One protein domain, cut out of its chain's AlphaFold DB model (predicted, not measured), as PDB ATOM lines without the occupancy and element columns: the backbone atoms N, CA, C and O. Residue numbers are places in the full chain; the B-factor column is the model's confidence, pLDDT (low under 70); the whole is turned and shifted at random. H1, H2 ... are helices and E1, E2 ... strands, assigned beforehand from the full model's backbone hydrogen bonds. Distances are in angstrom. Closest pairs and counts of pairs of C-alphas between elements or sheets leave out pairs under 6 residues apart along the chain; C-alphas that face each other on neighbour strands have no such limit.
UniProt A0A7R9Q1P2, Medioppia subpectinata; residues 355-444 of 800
ATOM      1  N   PRO A 355      45.766  30.326   9.822       86.38
ATOM      2  CA  PRO A 355      46.832  29.332   9.982       86.38
ATOM      3  C   PRO A 355      47.138  28.520   8.716       86.38
ATOM      4  O   PRO A 355      48.299  28.178   8.487       86.38
ATOM      5  N   GLU A 356      46.131  28.282   7.865       84.38
ATOM      6  CA  GLU A 356      46.257  27.590   6.570       84.38
ATOM      7  C   GLU A 356      47.301  28.261   5.651       84.38
ATOM      8  O   GLU A 356      48.019  27.581   4.919       84.38
ATOM      9  N   ASN A 357      47.499  29.583   5.775       84.62
ATOM     10  CA  ASN A 357      48.503  30.352   5.028       84.62
ATOM     11  C   ASN A 357      49.948  29.852   5.233       84.62
ATOM     12  O   ASN A 357      50.821  30.154   4.416       84.62
ATOM     13  N   ASN A 358      50.216  29.115   6.316       82.69
ATOM     14  CA  ASN A 358      51.541  28.592   6.659       82.69
ATOM     15  C   ASN A 358      51.776  27.138   6.214       82.69
ATOM     16  O   ASN A 358      52.897  26.652   6.345       82.69
ATOM     17  N   VAL A 359      50.760  26.450   5.680       86.50
ATOM     18  CA  VAL A 359      50.856  25.047   5.219       86.50
ATOM     19  C   VAL A 359      51.520  24.946   3.833       86.50
ATOM     20  O   VAL A 359      52.089  23.919   3.466       86.50
ATOM     21  N   TRP A 360      51.499  26.039   3.066       92.06
ATOM     22  CA  TRP A 360      52.015  26.127   1.701       92.06
ATOM     23  C   TRP A 360      53.541  25.948   1.597       92.06
ATOM     24  O   TRP A 360      54.319  26.757   2.110       92.06
ATOM     25  N   THR A 361      53.977  24.926   0.852       92.75
ATOM     26  CA  THR A 361      55.393  24.589   0.615       92.75
ATOM     27  C   THR A 361      55.700  24.418  -0.880       92.75
ATOM     28  O   THR A 361      54.806  24.406  -1.726       92.75
ATOM     29  N   THR A 362      56.983  24.325  -1.242       95.06
ATOM     30  CA  THR A 362      57.396  24.035  -2.626       95.06
ATOM     31  C   THR A 362      56.844  22.682  -3.075       95.06
ATOM     32  O   THR A 362      57.029  21.681  -2.392       95.06
ATOM     33  N   GLY A 363      56.186  22.647  -4.234       93.38
ATOM     34  CA  GLY A 363      55.512  21.459  -4.761       93.38
ATOM     35  C   GLY A 363      54.056  21.289  -4.306       93.38
ATOM     36  O   GLY A 363      53.346  20.484  -4.910       93.38
ATOM     37  N   SER A 364      53.568  22.058  -3.321       93.69
ATOM     38  CA  SER A 364      52.140  22.072  -2.974       93.69
ATOM     39  C   SER A 364      51.294  22.457  -4.192       93.69
ATOM     40  O   SER A 364      51.563  23.464  -4.853       93.69
ATOM     41  N   LYS A 365      50.254  21.663  -4.472       93.19
ATOM     42  CA  LYS A 365      49.221  21.983  -5.466       93.19
ATOM     43  C   LYS A 365      48.145  22.852  -4.823       93.19
ATOM     44  O   LYS A 365      47.727  22.568  -3.703       93.19
ATOM     45  N   PHE A 366      47.664  23.858  -5.543       92.75
ATOM     46  CA  PHE A 366      46.614  24.767  -5.080       92.75
ATOM     47  C   PHE A 366      45.519  24.936  -6.143       92.75
ATOM     48  O   PHE A 366      45.779  24.784  -7.341       92.75
ATOM     49  N   LYS A 367      44.302  25.279  -5.703       91.62
ATOM     50  CA  LYS A 367      43.269  25.922  -6.526       91.62
ATOM     51  C   LYS A 367      43.152  27.392  -6.114       91.62
ATOM     52  O   LYS A 367      43.264  27.723  -4.939       91.62
ATOM     53  N   SER A 368      42.958  28.282  -7.074       90.69
ATOM     54  CA  SER A 368      42.811  29.728  -6.889       90.69
ATOM     55  C   SER A 368      41.631  30.232  -7.719       90.69
ATOM     56  O   SER A 368      41.250  29.606  -8.715       90.69
ATOM     57  N   LEU A 369      41.002  31.320  -7.278       87.56
ATOM     58  CA  LEU A 369      39.723  31.779  -7.809       87.56
ATOM     59  C   LEU A 369      39.892  32.947  -8.782       87.56
ATOM     60  O   LEU A 369      40.084  34.087  -8.362       87.56
ATOM     61  N   ILE A 370      39.715  32.688 -10.076       84.19
ATOM     62  CA  ILE A 370      39.786  33.725 -11.109       84.19
ATOM     63  C   ILE A 370      38.373  34.217 -11.463       84.19
ATOM     64  O   ILE A 370      37.494  33.436 -11.846       84.19
ATOM     65  N   ARG A 371      38.166  35.535 -11.325       72.62
ATOM     66  CA  ARG A 371      36.906  36.263 -11.572       72.62
ATOM     67  C   ARG A 371      37.015  37.152 -12.825       72.62
ATOM     68  O   ARG A 371      37.193  38.362 -12.710       72.62
ATOM     69  N   THR A 372      36.907  36.565 -14.020       68.75
ATOM     70  CA  THR A 372      36.824  37.327 -15.289       68.75
ATOM     71  C   THR A 372      35.359  37.506 -15.715       68.75
ATOM     72  O   THR A 372      34.586  38.120 -14.983       68.75
ATOM     73  N   LYS A 373      34.940  36.953 -16.866       62.38
ATOM     74  CA  LYS A 373      33.525  36.889 -17.289       62.38
ATOM     75  C   LYS A 373      32.751  35.752 -16.608       62.38
ATOM     76  O   LYS A 373      31.526  35.726 -16.652       62.38
ATOM     77  N   ARG A 374      33.458  34.788 -16.010       69.44
ATOM     78  CA  ARG A 374      32.911  33.677 -15.218       69.44
ATOM     79  C   ARG A 374      33.784  33.481 -13.979       69.44
ATOM     80  O   ARG A 374      34.978  33.775 -14.010       69.44
ATOM     81  N   ILE A 375      33.181  32.993 -12.898       76.81
ATOM     82  CA  ILE A 375      33.870  32.683 -11.640       76.81
ATOM     83  C   ILE A 375      34.364  31.234 -11.725       76.81
ATOM     84  O   ILE A 375      33.555  30.309 -11.834       76.81
ATOM     85  N   THR A 376      35.686  31.040 -11.750       87.31
ATOM     86  CA  THR A 376      36.295  29.738 -12.074       87.31
ATOM     87  C   THR A 376      37.485  29.378 -11.191       87.31
ATOM     88  O   THR A 376      38.299  30.235 -10.846       87.31
ATOM     89  N   TRP A 377      37.609  28.089 -10.871       89.69
ATOM     90  CA  TRP A 377      38.797  27.510 -10.257       89.69
ATOM     91  C   TRP A 377      39.900  27.314 -11.301       89.69
ATOM     92  O   TRP A 377      39.690  26.712 -12.360       89.69
ATOM     93  N   TRP A 378      41.093  27.794 -10.968       90.94
ATOM     94  CA  TRP A 378      42.341  27.581 -11.697       90.94
ATOM     95  C   TRP A 378      43.333  26.887 -10.777       90.94
ATOM     96  O   TRP A 378      43.347  27.153  -9.580       90.94
ATOM     97  N   MET A 379      44.133  25.973 -11.312       92.56
ATOM     98  CA  MET A 379      45.022  25.118 -10.531       92.56
ATOM     99  C   MET A 379      46.473  25.280 -10.971       92.56
ATOM    100  O   MET A 379      46.766  25.616 -12.121       92.56
ATOM    101  N   GLY A 380      47.378  25.041 -10.030       93.62
ATOM    102  CA  GLY A 380      48.814  25.113 -10.252       93.62
ATOM    103  C   GLY A 380      49.608  24.482  -9.115       93.62
ATOM    104  O   GLY A 380      49.048  23.875  -8.198       93.62
ATOM    105  N   ALA A 381      50.927  24.648  -9.175       95.00
ATOM    106  CA  ALA A 381      51.866  24.221  -8.145       95.00
ATOM    107  C   ALA A 381      52.801  25.365  -7.723       95.00
ATOM    108  O   ALA A 381      53.204  26.205  -8.534       95.00
ATOM    109  N   ILE A 382      53.164  25.389  -6.441       97.00
ATOM    110  CA  ILE A 382      54.106  26.364  -5.882       97.00
ATOM    111  C   ILE A 382      55.535  25.996  -6.299       97.00
ATOM    112  O   ILE A 382      56.036  24.927  -5.953       97.00
ATOM    113  N   LYS A 383      56.221  26.905  -7.002       97.06
ATOM    114  CA  LYS A 383      57.621  26.739  -7.423       97.06
ATOM    115  C   LYS A 383      58.603  27.049  -6.292       97.06
ATOM    116  O   LYS A 383      59.591  26.338  -6.152       97.06
ATOM    117  N   ARG A 384      58.373  28.129  -5.532       96.19
ATOM    118  CA  ARG A 384      59.056  28.453  -4.258       96.19
ATOM    119  C   ARG A 384      58.383  29.626  -3.544       96.19
ATOM    120  O   ARG A 384      57.679  30.416  -4.173       96.19
ATOM    121  N   ARG A 385      58.686  29.791  -2.255       94.94
ATOM    122  CA  ARG A 385      58.422  31.018  -1.487       94.94
ATOM    123  C   ARG A 385      59.619  31.974  -1.592       94.94
ATOM    124  O   ARG A 385      60.761  31.541  -1.476       94.94
ATOM    125  N   SER A 386      59.359  33.257  -1.826       94.75
ATOM    126  CA  SER A 386      60.338  34.355  -1.839       94.75
ATOM    127  C   SER A 386      59.600  35.696  -1.819       94.75
ATOM    128  O   SER A 386      58.659  35.860  -2.600       94.75
ATOM    129  N   ALA A 387      60.036  36.653  -0.994       93.88
ATOM    130  CA  ALA A 387      59.434  37.989  -0.904       93.88
ATOM    131  C   ALA A 387      59.244  38.647  -2.289       93.88
ATOM    132  O   ALA A 387      60.011  38.389  -3.221       93.88
ATOM    133  N   PHE A 388      58.209  39.477  -2.439       94.38
ATOM    134  CA  PHE A 388      57.936  40.171  -3.704       94.38
ATOM    135  C   PHE A 388      58.916  41.320  -3.967       94.38
ATOM    136  O   PHE A 388      59.386  41.496  -5.089       94.38
ATOM    137  N   LYS A 389      59.273  42.073  -2.921       91.62
ATOM    138  CA  LYS A 389      60.242  43.176  -2.962       91.62
ATOM    139  C   LYS A 389      61.227  42.988  -1.806       91.62
ATOM    140  O   LYS A 389      60.801  42.891  -0.662       91.62
ATOM    141  N   HIS A 390      62.536  42.976  -2.080       89.50
ATOM    142  CA  HIS A 390      63.577  42.698  -1.069       89.50
ATOM    143  C   HIS A 390      63.539  43.649   0.145       89.50
ATOM    144  O   HIS A 390      63.920  43.268   1.245       89.50
ATOM    145  N   ARG A 391      63.046  44.884  -0.030       89.38
ATOM    146  CA  ARG A 391      62.865  45.861   1.062       89.38
ATOM    147  C   ARG A 391      61.826  45.430   2.113       89.38
ATOM    148  O   ARG A 391      61.812  45.991   3.200       89.38
ATOM    149  N   TYR A 392      60.970  44.461   1.794       90.38
ATOM    150  CA  TYR A 392      59.810  44.064   2.594       90.38
ATOM    151  C   TYR A 392      59.794  42.532   2.799       90.38
ATOM    152  O   TYR A 392      58.890  41.854   2.306       90.38
ATOM    153  N   PRO A 393      60.828  41.956   3.450       91.00
ATOM    154  CA  PRO A 393      61.088  40.512   3.447       91.00
ATOM    155  C   PRO A 393      60.001  39.678   4.136       91.00
ATOM    156  O   PRO A 393      59.726  38.564   3.690       91.00
ATOM    157  N   ASP A 394      59.354  40.220   5.171       90.75
ATOM    158  CA  ASP A 394      58.304  39.536   5.937       90.75
ATOM    159  C   ASP A 394      56.914  39.684   5.288       90.75
ATOM    160  O   ASP A 394      55.930  39.118   5.769       90.75
ATOM    161  N   SER A 395      56.809  40.429   4.177       92.56
ATOM    162  CA  SER A 395      55.545  40.592   3.462       92.56
ATOM    163  C   SER A 395      55.097  39.280   2.818       92.56
ATOM    164  O   SER A 395      55.777  38.685   1.978       92.56
ATOM    165  N   LEU A 396      53.888  38.857   3.187       94.00
ATOM    166  CA  LEU A 396      53.189  37.724   2.583       94.00
ATOM    167  C   LEU A 396      52.575  38.063   1.212       94.00
ATOM    168  O   LEU A 396      52.085  37.174   0.517       94.00
ATOM    169  N   TYR A 397      52.594  39.331   0.801       95.50
ATOM    170  CA  TYR A 397      52.060  39.756  -0.486       95.50
ATOM    171  C   TYR A 397      52.891  39.195  -1.649       95.50
ATOM    172  O   TYR A 397      54.114  39.355  -1.686       95.50
ATOM    173  N   LYS A 398      52.231  38.512  -2.597       95.50
ATOM    174  CA  LYS A 398      52.853  37.902  -3.793       95.50
ATOM    175  C   LYS A 398      54.119  37.075  -3.477       95.50
ATOM    176  O   LYS A 398      55.056  37.001  -4.284       95.50
ATOM    177  N   CYS A 399      54.162  36.456  -2.289       95.00
ATOM    178  CA  CYS A 399      55.354  35.800  -1.749       95.00
ATOM    179  C   CYS A 399      55.580  34.370  -2.265       95.00
ATOM    180  O   CYS A 399      56.617  33.778  -1.968       95.00
ATOM    181  N   PHE A 400      54.642  33.788  -3.014       97.12
ATOM    182  CA  PHE A 400      54.823  32.503  -3.688       97.12
ATOM    183  C   PHE A 400      54.948  32.708  -5.194       97.12
ATOM    184  O   PHE A 400      54.055  33.281  -5.809       97.12
ATOM    185  N   GLU A 401      56.025  32.204  -5.799       97.38
ATOM    186  CA  GLU A 401      56.069  32.002  -7.250       97.38
ATOM    187  C   GLU A 401      55.379  30.686  -7.596       97.38
ATOM    188  O   GLU A 401      55.691  29.643  -7.014       97.38
ATOM    189  N   VAL A 402      54.469  30.737  -8.564       96.94
ATOM    190  CA  VAL A 402      53.605  29.621  -8.961       96.94
ATOM    191  C   VAL A 402      53.711  29.333 -10.455       96.94
ATOM    192  O   VAL A 402      54.036  30.218 -11.252       96.94
ATOM    193  N   VAL A 403      53.417  28.088 -10.827       95.94
ATOM    194  CA  VAL A 403      53.188  27.672 -12.215       95.94
ATOM    195  C   VAL A 403      51.783  27.082 -12.303       95.94
ATOM    196  O   VAL A 403      51.446  26.176 -11.540       95.94
ATOM    197  N   TRP A 404      50.961  27.612 -13.202       93.62
ATOM    198  CA  TRP A 404      49.601  27.145 -13.463       93.62
ATOM    199  C   TRP A 404      49.606  25.870 -14.322       93.62
ATOM    200  O   TRP A 404      50.567  25.602 -15.042       93.62
ATOM    201  N   ASN A 405      48.518  25.092 -14.308       90.88
ATOM    202  CA  ASN A 405      48.414  23.828 -15.059       90.88
ATOM    203  C   ASN A 405      48.560  23.974 -16.593       90.88
ATOM    204  O   ASN A 405      48.784  22.977 -17.271       90.88
ATOM    205  N   ASN A 406      48.443  25.186 -17.147       88.75
ATOM    206  CA  ASN A 406      48.694  25.494 -18.562       88.75
ATOM    207  C   ASN A 406      50.140  25.960 -18.855       88.75
ATOM    208  O   ASN A 406      50.440  26.307 -19.991       88.75
ATOM    209  N   GLY A 407      51.028  25.979 -17.855       90.94
ATOM    210  CA  GLY A 407      52.436  26.381 -17.982       90.94
ATOM    211  C   GLY A 407      52.729  27.855 -17.678       90.94
ATOM    212  O   GLY A 407      53.900  28.216 -17.526       90.94
ATOM    213  N   ASP A 408      51.697  28.694 -17.531       93.69
ATOM    214  CA  ASP A 408      51.854  30.109 -17.185       93.69
ATOM    215  C   ASP A 408      52.512  30.284 -15.811       93.69
ATOM    216  O   ASP A 408      52.295  29.505 -14.880       93.69
ATOM    217  N   LYS A 409      53.303  31.347 -15.664       95.56
ATOM    218  CA  LYS A 409      54.022  31.684 -14.426       95.56
ATOM    219  C   LYS A 409      53.381  32.901 -13.778       95.56
ATOM    220  O   LYS A 409      53.032  33.854 -14.467       95.56
ATOM    221  N   GLY A 410      53.273  32.895 -12.454       94.88
ATOM    222  CA  GLY A 410      52.709  34.014 -11.704       94.88
ATOM    223  C   GLY A 410      53.265  34.123 -10.290       94.88
ATOM    224  O   GLY A 410      54.130  33.346  -9.875       94.88
ATOM    225  N   ARG A 411      52.732  35.086  -9.536       95.81
ATOM    226  CA  ARG A 411      52.930  35.201  -8.090       95.81
ATOM    227  C   ARG A 411      51.592  35.344  -7.382       95.81
ATOM    228  O   ARG A 411      50.736  36.073  -7.870       95.81
ATOM    229  N   LEU A 412      51.450  34.675  -6.241       95.12
ATOM    230  CA  LEU A 412      50.261  34.712  -5.388       95.12
ATOM    231  C   LEU A 412      50.650  34.948  -3.926       95.12
ATOM    232  O   LEU A 412      51.753  34.600  -3.485       95.12
ATOM    233  N   SER A 413      49.729  35.541  -3.178       95.00
ATOM    234  CA  SER A 413      49.760  35.642  -1.717       95.00
ATOM    235  C   SER A 413      49.050  34.424  -1.090       95.00
ATOM    236  O   SER A 413      48.223  33.799  -1.757       95.00
ATOM    237  N   PRO A 414      49.313  34.066   0.183       94.25
ATOM    238  CA  PRO A 414      48.759  32.856   0.800       94.25
ATOM    239  C   PRO A 414      47.225  32.745   0.739       94.25
ATOM    240  O   PRO A 414      46.699  31.681   0.433       94.25
ATOM    241  N   TRP A 415      46.521  33.858   0.972       91.38
ATOM    242  CA  TRP A 415      45.053  33.948   0.991       91.38
ATOM    243  C   TRP A 415      44.397  33.937  -0.403       91.38
ATOM    244  O   TRP A 415      43.174  34.010  -0.504       91.38
ATOM    245  N   GLU A 416      45.186  33.870  -1.478       91.81
ATOM    246  CA  GLU A 416      44.698  33.702  -2.856       91.81
ATOM    247  C   GLU A 416      44.641  32.214  -3.266       91.81
ATOM    248  O   GLU A 416      44.229  31.895  -4.384       91.81
ATOM    249  N   MET A 417      45.059  31.297  -2.383       92.12
ATOM    250  CA  MET A 417      45.217  29.863  -2.641       92.12
ATOM    251  C   MET A 417      44.380  29.009  -1.676       92.12
ATOM    252  O   MET A 417      44.273  29.304  -0.490       92.12
ATOM    253  N   PHE A 418      43.830  27.913  -2.194       90.19
ATOM    254  CA  PHE A 418      43.008  26.932  -1.481       90.19
ATOM    255  C   PHE A 418      43.463  25.513  -1.838       90.19
ATOM    256  O   PHE A 418      44.049  25.291  -2.901       90.19
ATOM    257  N   GLU A 419      43.192  24.533  -0.977       89.06
ATOM    258  CA  GLU A 419      43.575  23.140  -1.238       89.06
ATOM    259  C   GLU A 419      42.843  22.547  -2.456       89.06
ATOM    260  O   GLU A 419      41.663  22.818  -2.705       89.06
ATOM    261  N   VAL A 420      43.551  21.717  -3.230       86.00
ATOM    262  CA  VAL A 420      42.956  20.947  -4.330       86.00
ATOM    263  C   VAL A 420      42.350  19.675  -3.755       86.00
ATOM    264  O   VAL A 420      43.070  18.802  -3.277       86.00
ATOM    265  N   GLU A 421      41.030  19.540  -3.842       81.06
ATOM    266  CA  GLU A 421      40.357  18.298  -3.462       81.06
ATOM    267  C   GLU A 421      40.866  17.109  -4.303       81.06
ATOM    268  O   GLU A 421      41.118  17.264  -5.506       81.06
ATOM    269  N   PRO A 422      40.946  15.889  -3.737       77.06
ATOM    270  CA  PRO A 422      41.327  14.693  -4.493       77.06
ATOM    271  C   PRO A 422      40.476  14.494  -5.760       77.06
ATOM    272  O   PRO A 422      41.006  14.179  -6.822       77.06
ATOM    273  N   SER A 423      39.178  14.803  -5.677       72.06
ATOM    274  CA  SER A 423      38.188  14.786  -6.768       72.06
ATOM    275  C   SER A 423      38.477  15.753  -7.931       72.06
ATOM    276  O   SER A 423      37.882  15.622  -9.007       72.06
ATOM    277  N   LEU A 424      39.354  16.741  -7.731       69.12
ATOM    278  CA  LEU A 424      39.752  17.756  -8.713       69.12
ATOM    279  C   LEU A 424      41.209  17.596  -9.178       69.12
ATOM    280  O   LEU A 424      41.641  18.276 -10.109       69.12
ATOM    281  N   THR A 425      41.969  16.687  -8.566       66.12
ATOM    282  CA  THR A 425      43.390  16.497  -8.870       66.12
ATOM    283  C   THR A 425      43.577  16.005 -10.307       66.12
ATOM    284  O   THR A 425      43.081  14.949 -10.682       66.12
ATOM    285  N   GLY A 426      44.312  16.776 -11.116       63.34
ATOM    286  CA  GLY A 426      44.573  16.465 -12.527       63.34
ATOM    287  C   GLY A 426      43.552  17.030 -13.524       63.34
ATOM    288  O   GLY A 426      43.718  16.822 -14.722       63.34
ATOM    289  N   LYS A 427      42.526  17.767 -13.075       66.44
ATOM    290  CA  LYS A 427      41.607  18.476 -13.980       66.44
ATOM    291  C   LYS A 427      42.236  19.757 -14.557       66.44
ATOM    292  O   LYS A 427      43.175  20.331 -13.999       66.44
ATOM    293  N   LEU A 428      41.708  20.184 -15.705       62.00
ATOM    294  CA  LEU A 428      42.120  21.398 -16.417       62.00
ATOM    295  C   LEU A 428      41.645  22.678 -15.705       62.00
ATOM    296  O   LEU A 428      40.724  22.654 -14.890       62.00
ATOM    297  N   ASN A 429      42.267  23.807 -16.049       77.12
ATOM    298  CA  ASN A 429      41.886  25.138 -15.567       77.12
ATOM    299  C   ASN A 429      40.500  25.578 -16.072       77.12
ATOM    300  O   ASN A 429      40.054  25.154 -17.136       77.12
ATOM    301  N   GLY A 430      39.843  26.479 -15.333       78.69
ATOM    302  CA  GLY A 430      38.576  27.091 -15.747       78.69
ATOM    303  C   GLY A 430      37.309  26.379 -15.255       78.69
ATOM    304  O   GLY A 430      36.226  26.649 -15.771       78.69
ATOM    305  N   ILE A 431      37.409  25.495 -14.256       83.56
ATOM    306  CA  ILE A 431      36.255  24.765 -13.697       83.56
ATOM    307  C   ILE A 431      35.272  25.768 -13.072       83.56
ATOM    308  O   ILE A 431      35.671  26.583 -12.241       83.56
ATOM    309  N   ARG A 432      33.983  25.717 -13.441       83.88
ATOM    310  CA  ARG A 432      32.934  26.567 -12.843       83.88
ATOM    311  C   ARG A 432      32.840  26.285 -11.340       83.88
ATOM    312  O   ARG A 432      32.695  25.133 -10.940       83.88
ATOM    313  N   VAL A 433      32.917  27.329 -10.520       81.19
ATOM    314  CA  VAL A 433      32.798  27.203  -9.059       81.19
ATOM    315  C   VAL A 433      31.347  26.887  -8.687       81.19
ATOM    316  O   VAL A 433      30.426  27.482  -9.251       81.19
ATOM    317  N   SER A 434      31.135  25.935  -7.772       80.00
ATOM    318  CA  SER A 434      29.784  25.564  -7.332       80.00
ATOM    319  C   SER A 434      29.166  26.661  -6.443       80.00
ATOM    320  O   SER A 434      29.907  27.401  -5.787       80.00
ATOM    321  N   PRO A 435      27.827  26.771  -6.350       72.88
ATOM    322  CA  PRO A 435      27.188  27.687  -5.403       72.88
ATOM    323  C   PRO A 435      27.623  27.437  -3.948       72.88
ATOM    324  O   PRO A 435      27.814  28.384  -3.187       72.88
ATOM    325  N   GLN A 436      27.859  26.172  -3.580       71.56
ATOM    326  CA  GLN A 436      28.286  25.777  -2.238       71.56
ATOM    327  C   GLN A 436      29.755  26.131  -1.962       71.56
ATOM    328  O   GLN A 436      30.072  26.613  -0.875       71.56
ATOM    329  N   ASP A 437      30.643  25.955  -2.947       75.94
ATOM    330  CA  ASP A 437      32.037  26.420  -2.893       75.94
ATOM    331  C   ASP A 437      32.070  27.941  -2.700       75.94
ATOM    332  O   ASP A 437      32.787  28.455  -1.845       75.94
ATOM    333  N   PHE A 438      31.267  28.665  -3.486       73.69
ATOM    334  CA  PHE A 438      31.202  30.121  -3.440       73.69
ATOM    335  C   PHE A 438      30.701  30.614  -2.073       73.69
ATOM    336  O   PHE A 438      31.317  31.497  -1.479       73.69
ATOM    337  N   LEU A 439      29.665  29.976  -1.517       69.75
ATOM    338  CA  LEU A 439      29.210  30.216  -0.144       69.75
ATOM    339  C   LEU A 439      30.283  29.888   0.909       69.75
ATOM    340  O   LEU A 439      30.401  30.611   1.899       69.75
ATOM    341  N   ALA A 440      31.089  28.839   0.718       73.69
ATOM    342  CA  ALA A 440      32.145  28.457   1.660       73.69
ATOM    343  C   ALA A 440      33.288  29.489   1.749       73.69
ATOM    344  O   ALA A 440      33.921  29.599   2.805       73.69
ATOM    345  N   LEU A 441      33.507  30.262   0.677       76.00
ATOM    346  CA  LEU A 441      34.461  31.376   0.603       76.00
ATOM    347  C   LEU A 441      33.963  32.668   1.269       76.00
ATOM    348  O   LEU A 441      34.754  33.598   1.465       76.00
ATOM    349  N   ASN A 442      32.678  32.756   1.619       75.94
ATOM    350  CA  ASN A 442      32.127  33.952   2.243       75.94
ATOM    351  C   ASN A 442      32.743  34.207   3.618       75.94
ATOM    352  O   ASN A 442      33.060  33.290   4.380       75.94
ATOM    353  N   TYR A 443      32.862  35.489   3.967       82.50
ATOM    354  CA  TYR A 443      33.393  35.893   5.262       82.50
ATOM    355  C   TYR A 443      32.568  35.293   6.410       82.50
ATOM    356  O   TYR A 443      31.351  35.500   6.492       82.50
ATOM    357  N   LYS A 444      33.249  34.573   7.304       77.94
ATOM    358  CA  LYS A 444      32.698  34.001   8.539       77.94
ATOM    359  C   LYS A 444      33.052  34.957   9.688       77.94
ATOM    360  O   LYS A 444      34.250  35.094   9.961       77.94
TER     361      LYS A 444
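This is residues 355 to 444 of the 800 residues of a protein of Medioppia subpectinata (UniProt A0A7R9Q1P2). A small, strongly twisted sheet of four strands, E1 to E4, curls into part of a barrel, and the long unnamed stretch after E4 comes back to pair briefly with E1 and then with E2. Two short helices, H1 and H2, lie off the sheet, and the loop of residues 386 to 399 and H2 lie toward opposite ends of the longest axis. The printed part has 90 residues, with H1, E1, E2, E3, E4 and H2 along the chain; the sheet's order is E1 - E2 - E3 - E4, all antiparallel. The class is mixed, helices and strands, though only 37 of the 90 residues are in named elements. The whole is compact and rounded, with a radius of gyration of the C-alphas of 13.4 A and spans of 40 by 33 by 26 A.

H1, residues 355 to 358, is not on the sheet, and a short link joins it to E1, residues 365 to 371. E1, an edge strand, forms a hairpin with E2, residues 375 to 385: N 368 and O 378 are 2.8 A apart, within hydrogen-bond range. E2 bends by 68 degrees at residue 382. E2 forms a hairpin with E3, residues 400 to 404, with N 383 and O 401 2.8 A apart. E3 forms a hairpin with the other edge strand, E4, residues 409 to 412, with N 402 and O 410 2.9 A apart. These four strands make a meander, each the antiparallel neighbour of the one before. From edge to edge the strands' lines turn by 96 degrees and the way across the sheet by 89 degrees. Beyond E4, residues 418 to 419 pair antiparallel with 366 to 367 of E1, and residues 431 to 432 with 376 to 377 of E2. H2, residues 435 to 440, is not on the sheet and is apart from H1. Every O i to N i+4 pair of H2 is within hydrogen-bond range; H1 is too short for such a pair.

H1 begins at C-alpha 355, (46.832, 29.332, 9.982), and is 5.8 A long from first to last C-alpha. E1 measures 19.8 A and E2 26.6 A, the latter ending at C-alpha 385, (58.422, 31.018, -1.487). E3 measures 12.3 A, E4 10.2 A and H2 8.7 A; H2 ends at C-alpha 440, (32.145, 28.457, 1.660).

The two C-alphas farthest apart, those of Arg 391 and Pro 435, are 40.6 A apart. The printed part has no cut. The links E2 to E3, of 14 residues, and E4 to H2, of 22, are long. The mean pLDDT of the printed part is 86.2; residues 372 to 374, 424 to 428 and 439 are under 70.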